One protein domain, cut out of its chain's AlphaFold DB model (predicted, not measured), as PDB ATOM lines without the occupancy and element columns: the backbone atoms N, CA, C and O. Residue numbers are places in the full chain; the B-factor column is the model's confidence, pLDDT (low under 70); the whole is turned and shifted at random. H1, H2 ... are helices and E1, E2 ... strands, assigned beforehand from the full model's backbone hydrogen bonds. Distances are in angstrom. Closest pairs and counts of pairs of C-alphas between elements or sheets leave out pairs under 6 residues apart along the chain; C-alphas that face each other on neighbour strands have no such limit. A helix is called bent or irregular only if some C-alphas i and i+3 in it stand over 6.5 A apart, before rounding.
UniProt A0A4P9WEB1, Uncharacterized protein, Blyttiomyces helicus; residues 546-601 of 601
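This is residues 546 to 601 of the 601 residues of an uncharacterized protein of Blyttiomyces helicus (UniProt A0A4P9WEB1). A hairpin of two strands, E1 and E2, runs on from the end of the shorter helix H2 to make one side of a long, narrow U, and the long helix H1 makes the other side. The chain folds back at residues 567 to 570, between H1 and H2, and there are few contacts between the two sides. The printed part has 56 residues with two named helices and two named strands in the order H1, H2, E1, E2; the sheet's order is E1, E2, antiparallel, and the class is mixed, helices and strands. The whole is loose, with a radius of gyration of the C-alphas of 14.0 A, and its outline is a rod spanning 44 by 20 by 14 A.

Strand E1 is residues 585 to 590, 16.4 A from first to last C-alpha. Strand E2 is residues 593 to 599, 17.7 A long, and its last C-alpha, of Asn 599, is at (318.904, 253.335, 428.643). Helix H2 is residues 571 to 581, 15.6 A long, with C-alpha 571 at (321.096, 234.439, 444.154). Helix H1 is residues 547 to 566, 28.4 A long, and begins with C-alpha 547 at (307.204, 260.573, 433.160). H2 is neither bent nor irregular, but only just: C-alphas 576 and 579 are 6.1 A apart.

E1 and E2 form a hairpin of antiparallel neighbour strands, with 157 degrees between their directions. The C-alphas of Lys 587 and Thr 597 face each other at 4.5 A. N 588 and O 596 are within hydrogen-bond range at 2.8 A, as are N 598 and O 586 at 2.8 A. A tight link of 3 residues joins H2 to E1, while H2 and E2 are apart. H1 and H2 only just touch, with 3 pairs of C-alphas within 8 A, and only at the corner by their link; H1 touches H2 with residue 565 alone. Their closest C-alphas are those of Tyr 565 and Ala 573, 7.2 A apart. They run opposite ways at a shallow tilt of 19 degrees. H1 and E1 are only just apart, their closest C-alphas 8.3 A from each other. H1 and E2 are apart. Each O i to N i+4 pair of H1 is within hydrogen-bond range, against 5 of 7 in H2.

The two C-alphas farthest apart are those of Asp 569 and Arg 591, 44.6 A. Residues 552 to 557 of H1 and residues 567 to 572 stand free. The three links are tight, and the printed part has no cut; it ends at residue 601, the chain's last. The mean pLDDT of the printed part is 77.8, and it is under 70 at residue 547, residues 573 to 574, residues 579 to 582 and residues 600 to 601.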
ATOM      1  N   GLU A 546     302.487 261.285 432.740       78.62
ATOM      2  CA  GLU A 546     303.634 262.001 433.297       78.62
ATOM      3  C   GLU A 546     304.820 261.061 433.577       78.62
ATOM      4  O   GLU A 546     304.684 259.991 434.160       78.62
ATOM      5  N   ALA A 547     306.032 261.462 433.173       68.50
ATOM      6  CA  ALA A 547     307.204 260.573 433.160       68.50
ATOM      7  C   ALA A 547     307.664 260.076 434.551       68.50
ATOM      8  O   ALA A 547     308.419 259.106 434.638       68.50
ATOM      9  N   TRP A 548     307.214 260.722 435.633       74.38
ATOM     10  CA  TRP A 548     307.446 260.265 437.004       74.38
ATOM     11  C   TRP A 548     306.517 259.105 437.399       74.38
ATOM     12  O   TRP A 548     306.927 258.263 438.193       74.38
ATOM     13  N   GLU A 549     305.322 258.993 436.803       78.62
ATOM     14  CA  GLU A 549     304.406 257.859 436.999       78.62
ATOM     15  C   GLU A 549     305.059 256.569 436.469       78.62
ATOM     16  O   GLU A 549     305.082 255.550 437.159       78.62
ATOM     17  N   CYS A 550     305.705 256.641 435.294       77.06
ATOM     18  CA  CYS A 550     306.524 255.557 434.737       77.06
ATOM     19  C   CYS A 550     307.659 255.136 435.682       77.06
ATOM     20  O   CYS A 550     307.915 253.946 435.856       77.06
ATOM     21  N   TRP A 551     308.346 256.113 436.286       77.06
ATOM     22  CA  TRP A 551     309.447 255.865 437.219       77.06
ATOM     23  C   TRP A 551     308.967 255.206 438.512       77.06
ATOM     24  O   TRP A 551     309.573 254.229 438.940       77.06
ATOM     25  N   ILE A 552     307.866 255.679 439.107       80.50
ATOM     26  CA  ILE A 552     307.305 255.057 440.313       80.50
ATOM     27  C   ILE A 552     306.842 253.630 440.017       80.50
ATOM     28  O   ILE A 552     307.208 252.730 440.765       80.50
ATOM     29  N   LEU A 553     306.121 253.390 438.916       81.00
ATOM     30  CA  LEU A 553     305.683 252.038 438.549       81.00
ATOM     31  C   LEU A 553     306.868 251.088 438.321       81.00
ATOM     32  O   LEU A 553     306.849 249.965 438.828       81.00
ATOM     33  N   LEU A 554     307.924 251.541 437.634       84.50
ATOM     34  CA  LEU A 554     309.140 250.749 437.434       84.50
ATOM     35  C   LEU A 554     309.873 250.478 438.758       84.50
ATOM     36  O   LEU A 554     310.250 249.338 439.017       84.50
ATOM     37  N   CYS A 555     310.040 251.486 439.619       81.25
ATOM     38  CA  CYS A 555     310.658 251.312 440.935       81.25
ATOM     39  C   CYS A 555     309.839 250.382 441.839       81.25
ATOM     40  O   CYS A 555     310.421 249.515 442.481       81.25
ATOM     41  N   SER A 556     308.508 250.501 441.866       83.50
ATOM     42  CA  SER A 556     307.633 249.591 442.614       83.50
ATOM     43  C   SER A 556     307.724 248.157 442.091       83.50
ATOM     44  O   SER A 556     307.852 247.236 442.892       83.50
ATOM     45  N   TYR A 557     307.726 247.955 440.770       84.31
ATOM     46  CA  TYR A 557     307.875 246.630 440.163       84.31
ATOM     47  C   TYR A 557     309.242 245.999 440.478       84.31
ATOM     48  O   TYR A 557     309.310 244.848 440.907       84.31
ATOM     49  N   LEU A 558     310.328 246.772 440.357       84.75
ATOM     50  CA  LEU A 558     311.677 246.328 440.721       84.75
ATOM     51  C   LEU A 558     311.814 246.043 442.224       84.75
ATOM     52  O   LEU A 558     312.494 245.087 442.584       84.75
ATOM     53  N   LEU A 559     311.152 246.812 443.096       82.00
ATOM     54  CA  LEU A 559     311.125 246.552 444.540       82.00
ATOM     55  C   LEU A 559     310.343 245.279 444.890       82.00
ATOM     56  O   LEU A 559     310.813 244.519 445.730       82.00
ATOM     57  N   ILE A 560     309.213 245.009 444.226       83.38
ATOM     58  CA  ILE A 560     308.434 243.768 444.406       83.38
ATOM     59  C   ILE A 560     309.255 242.548 443.962       83.38
ATOM     60  O   ILE A 560     309.339 241.559 444.693       83.38
ATOM     61  N   ILE A 561     309.921 242.640 442.805       80.94
ATOM     62  CA  ILE A 561     310.871 241.626 442.321       80.94
ATOM     63  C   ILE A 561     312.006 241.424 443.335       80.94
ATOM     64  O   ILE A 561     312.289 240.290 443.719       80.94
ATOM     65  N   TRP A 562     312.628 242.507 443.808       85.50
ATOM     66  CA  TRP A 562     313.716 242.454 444.787       85.50
ATOM     67  C   TRP A 562     313.267 241.778 446.087       85.50
ATOM     68  O   TRP A 562     313.950 240.870 446.555       85.50
ATOM     69  N   SER A 563     312.120 242.164 446.660       75.88
ATOM     70  CA  SER A 563     311.610 241.544 447.888       75.88
ATOM     71  C   SER A 563     311.275 240.068 447.692       75.88
ATOM     72  O   SER A 563     311.602 239.255 448.553       75.88
ATOM     73  N   HIS A 564     310.690 239.699 446.547       81.56
ATOM     74  CA  HIS A 564     310.343 238.309 446.261       81.56
ATOM     75  C   HIS A 564     311.588 237.423 446.111       81.56
ATOM     76  O   HIS A 564     311.601 236.307 446.622       81.56
ATOM     77  N   TYR A 565     312.654 237.892 445.455       81.56
ATOM     78  CA  TYR A 565     313.873 237.088 445.305       81.56
ATOM     79  C   TYR A 565     314.760 237.084 446.557       81.56
ATOM     80  O   TYR A 565     315.266 236.025 446.919       81.56
ATOM     81  N   MET A 566     314.883 238.204 447.278       78.12
ATOM     82  CA  MET A 566     315.625 238.231 448.551       78.12
ATOM     83  C   MET A 566     314.943 237.417 449.661       78.12
ATOM     84  O   MET A 566     315.627 236.932 450.552       78.12
ATOM     85  N   SER A 567     313.620 237.225 449.609       76.19
ATOM     86  CA  SER A 567     312.896 236.375 450.569       76.19
ATOM     87  C   SER A 567     313.068 234.865 450.332       76.19
ATOM     88  O   SER A 567     312.542 234.079 451.116       76.19
ATOM     89  N   ASN A 568     313.740 234.454 449.251       75.00
ATOM     90  CA  ASN A 568     313.885 233.052 448.840       75.00
ATOM     91  C   ASN A 568     315.358 232.598 448.733       75.00
ATOM     92  O   ASN A 568     315.614 231.520 448.205       75.00
ATOM     93  N   ASP A 569     316.318 233.427 449.164       77.62
ATOM     94  CA  ASP A 569     317.779 233.219 449.077       77.62
ATOM     95  C   ASP A 569     318.350 232.876 447.675       77.62
ATOM     96  O   ASP A 569     319.554 232.644 447.527       77.62
ATOM     97  N   ASP A 570     317.541 232.901 446.606       80.06
ATOM     98  CA  ASP A 570     317.987 232.505 445.268       80.06
ATOM     99  C   ASP A 570     318.780 233.604 444.538       80.06
ATOM    100  O   ASP A 570     318.304 234.342 443.667       80.06
ATOM    101  N   VAL A 571     320.075 233.640 444.848       71.38
ATOM    102  CA  VAL A 571     321.096 234.439 444.154       71.38
ATOM    103  C   VAL A 571     321.215 234.065 442.659       71.38
ATOM    104  O   VAL A 571     321.828 234.808 441.884       71.38
ATOM    105  N   SER A 572     320.649 232.939 442.207       71.44
ATOM    106  CA  SER A 572     320.667 232.506 440.799       71.44
ATOM    107  C   SER A 572     319.724 233.346 439.940       71.44
ATOM    108  O   SER A 572     320.159 233.879 438.916       71.44
ATOM    109  N   ALA A 573     318.483 233.562 440.384       69.44
ATOM    110  CA  ALA A 573     317.534 234.441 439.703       69.44
ATOM    111  C   ALA A 573     318.057 235.884 439.559       69.44
ATOM    112  O   ALA A 573     317.908 236.503 438.501       69.44
ATOM    113  N   LEU A 574     318.768 236.407 440.566       68.19
ATOM    114  CA  LEU A 574     319.369 237.747 440.495       68.19
ATOM    115  C   LEU A 574     320.421 237.861 439.368       68.19
ATOM    116  O   LEU A 574     320.532 238.907 438.722       68.19
ATOM    117  N   LYS A 575     321.158 236.778 439.072       73.44
ATOM    118  CA  LYS A 575     322.121 236.724 437.951       73.44
ATOM    119  C   LYS A 575     321.442 236.725 436.578       73.44
ATOM    120  O   LYS A 575     322.082 237.148 435.619       73.44
ATOM    121  N   LEU A 576     320.184 236.287 436.484       72.50
ATOM    122  CA  LEU A 576     319.363 236.373 435.268       72.50
ATOM    123  C   LEU A 576     318.708 237.754 435.121       72.50
ATOM    124  O   LEU A 576     318.655 238.286 434.017       72.50
ATOM    125  N   LEU A 577     318.298 238.381 436.229       70.88
ATOM    126  CA  LEU A 577     317.678 239.709 436.226       70.88
ATOM    127  C   LEU A 577     318.647 240.824 435.782       70.88
ATOM    128  O   LEU A 577     318.273 241.708 435.011       70.88
ATOM    129  N   ILE A 578     319.903 240.791 436.245       70.81
ATOM    130  CA  ILE A 578     320.894 241.856 435.993       70.81
ATOM    131  C   ILE A 578     321.214 242.063 434.491       70.81
ATOM    132  O   ILE A 578     321.292 243.219 434.069       70.81
ATOM    133  N   PRO A 579     321.414 241.020 433.659       65.75
ATOM    134  CA  PRO A 579     321.498 241.164 432.204       65.75
ATOM    135  C   PRO A 579     320.242 241.793 431.598       65.75
ATOM    136  O   PRO A 579     320.359 242.773 430.867       65.75
ATOM    137  N   THR A 580     319.050 241.304 431.958       66.38
ATOM    138  CA  THR A 580     317.769 241.795 431.425       66.38
ATOM    139  C   THR A 580     317.534 243.276 431.752       66.38
ATOM    140  O   THR A 580     317.075 244.036 430.902       66.38
ATOM    141  N   MET A 581     317.930 243.730 432.947       66.25
ATOM    142  CA  MET A 581     317.881 245.152 433.318       66.25
ATOM    143  C   MET A 581     318.847 246.029 432.501       66.25
ATOM    144  O   MET A 581     318.514 247.169 432.191       66.25
ATOM    145  N   LYS A 582     320.013 245.514 432.081       63.12
ATOM    146  CA  LYS A 582     321.006 246.275 431.287       63.12
ATOM    147  C   LYS A 582     320.594 246.546 429.836       63.12
ATOM    148  O   LYS A 582     321.301 247.288 429.142       63.12
ATOM    149  N   GLU A 583     319.494 245.944 429.389       72.44
ATOM    150  CA  GLU A 583     318.904 246.117 428.055       72.44
ATOM    151  C   GLU A 583     317.558 246.866 428.093       72.44
ATOM    152  O   GLU A 583     316.974 247.153 427.046       72.44
ATOM    153  N   LEU A 584     317.084 247.249 429.286       76.50
ATOM    154  CA  LEU A 584     315.804 247.923 429.490       76.50
ATOM    155  C   LEU A 584     315.862 249.378 428.978       76.50
ATOM    156  O   LEU A 584     316.435 250.278 429.597       76.50
ATOM    157  N   GLN A 585     315.257 249.611 427.811       80.69
ATOM    158  CA  GLN A 585     315.184 250.921 427.158       80.69
ATOM    159  C   GLN A 585     313.798 251.548 427.329       80.69
ATOM    160  O   GLN A 585     312.823 251.101 426.723       80.69
ATOM    161  N   CYS A 586     313.714 252.639 428.086       83.94
ATOM    162  CA  CYS A 586     312.504 253.452 428.168       83.94
ATOM    163  C   CYS A 586     312.436 254.404 426.963       83.94
ATOM    164  O   CYS A 586     313.281 255.287 426.804       83.94
ATOM    165  N   LYS A 587     311.430 254.224 426.103       86.38
ATOM    166  CA  LYS A 587     311.194 255.052 424.913       86.38
ATOM    167  C   LYS A 587     310.062 256.040 425.188       86.38
ATOM    168  O   LYS A 587     308.920 255.637 425.384       86.38
ATOM    169  N   VAL A 588     310.380 257.332 425.188       84.25
ATOM    170  CA  VAL A 588     309.430 258.423 425.445       84.25
ATOM    171  C   VAL A 588     308.955 258.998 424.114       84.25
ATOM    172  O   VAL A 588     309.766 259.492 423.326       84.25
ATOM    173  N   TYR A 589     307.645 258.958 423.878       85.75
ATOM    174  CA  TYR A 589     306.997 259.464 422.668       85.75
ATOM    175  C   TYR A 589     306.197 260.744 422.956       85.75
ATOM    176  O   TYR A 589     305.716 260.956 424.065       85.75
ATOM    177  N   ASN A 590     306.037 261.600 421.947       83.12
ATOM    178  CA  ASN A 590     305.159 262.772 421.975       83.12
ATOM    179  C   ASN A 590     304.486 262.897 420.604       83.12
ATOM    180  O   ASN A 590     305.179 263.123 419.610       83.12
ATOM    181  N   ARG A 591     303.154 262.729 420.554       85.75
ATOM    182  CA  ARG A 591     302.358 262.703 419.309       85.75
ATOM    183  C   ARG A 591     303.006 261.795 418.258       85.75
ATOM    184  O   ARG A 591     303.480 262.254 417.218       85.75
ATOM    185  N   ASP A 592     303.121 260.521 418.632       83.25
ATOM    186  CA  ASP A 592     303.618 259.401 417.817       83.25
ATOM    187  C   ASP A 592     305.093 259.489 417.378       83.25
ATOM    188  O   ASP A 592     305.629 258.570 416.760       83.25
ATOM    189  N   LYS A 593     305.808 260.558 417.754       75.88
ATOM    190  CA  LYS A 593     307.246 260.715 417.506       75.88
ATOM    191  C   LYS A 593     308.050 260.330 418.740       75.88
ATOM    192  O   LYS A 593     307.828 260.874 419.819       75.88
ATOM    193  N   LEU A 594     309.019 259.434 418.562       87.94
ATOM    194  CA  LEU A 594     310.031 259.128 419.570       87.94
ATOM    195  C   LEU A 594     310.846 260.397 419.866       87.94
ATOM    196  O   LEU A 594     311.524 260.918 418.981       87.94
ATOM    197  N   VAL A 595     310.772 260.893 421.100       90.06
ATOM    198  CA  VAL A 595     311.523 262.073 421.560       90.06
ATOM    199  C   VAL A 595     312.855 261.646 422.157       90.06
ATOM    200  O   VAL A 595     313.900 262.175 421.781       90.06
ATOM    201  N   HIS A 596     312.830 260.677 423.074       84.88
ATOM    202  CA  HIS A 596     314.007 260.190 423.795       84.88
ATOM    203  C   HIS A 596     313.970 258.671 423.962       84.88
ATOM    204  O   HIS A 596     312.909 258.071 424.109       84.88
ATOM    205  N   THR A 597     315.153 258.058 423.989       86.06
ATOM    206  CA  THR A 597     315.360 256.690 424.480       86.06
ATOM    207  C   THR A 597     316.325 256.766 425.655       86.06
ATOM    208  O   THR A 597     317.476 257.159 425.479       86.06
ATOM    209  N   VAL A 598     315.847 256.432 426.851       83.00
ATOM    210  CA  VAL A 598     316.642 256.371 428.082       83.00
ATOM    211  C   VAL A 598     317.042 254.918 428.311       83.00
ATOM    212  O   VAL A 598     316.191 254.032 428.336       83.00
ATOM    213  N   ASN A 599     318.341 254.669 428.453       78.19
ATOM    214  CA  ASN A 599     318.904 253.335 428.643       78.19
ATOM    215  C   ASN A 599     319.165 253.129 430.147       78.19
ATOM    216  O   ASN A 599     319.974 253.865 430.713       78.19
ATOM    217  N   MET A 600     318.456 252.199 430.793       66.62
ATOM    218  CA  MET A 600     318.377 252.059 432.264       66.62
ATOM    219  C   MET A 600     319.585 251.311 432.876       66.62
ATOM    220  O   MET A 600     319.412 250.346 433.619       66.62
ATOM    221  N   ARG A 601     320.809 251.707 432.509       62.69
ATOM    222  CA  ARG A 601     322.065 251.031 432.897       62.69
ATOM    223  C   ARG A 601     322.652 251.466 434.236       62.69
ATOM    224  O   ARG A 601     322.588 252.675 434.534       62.69
TER     225      ARG A 601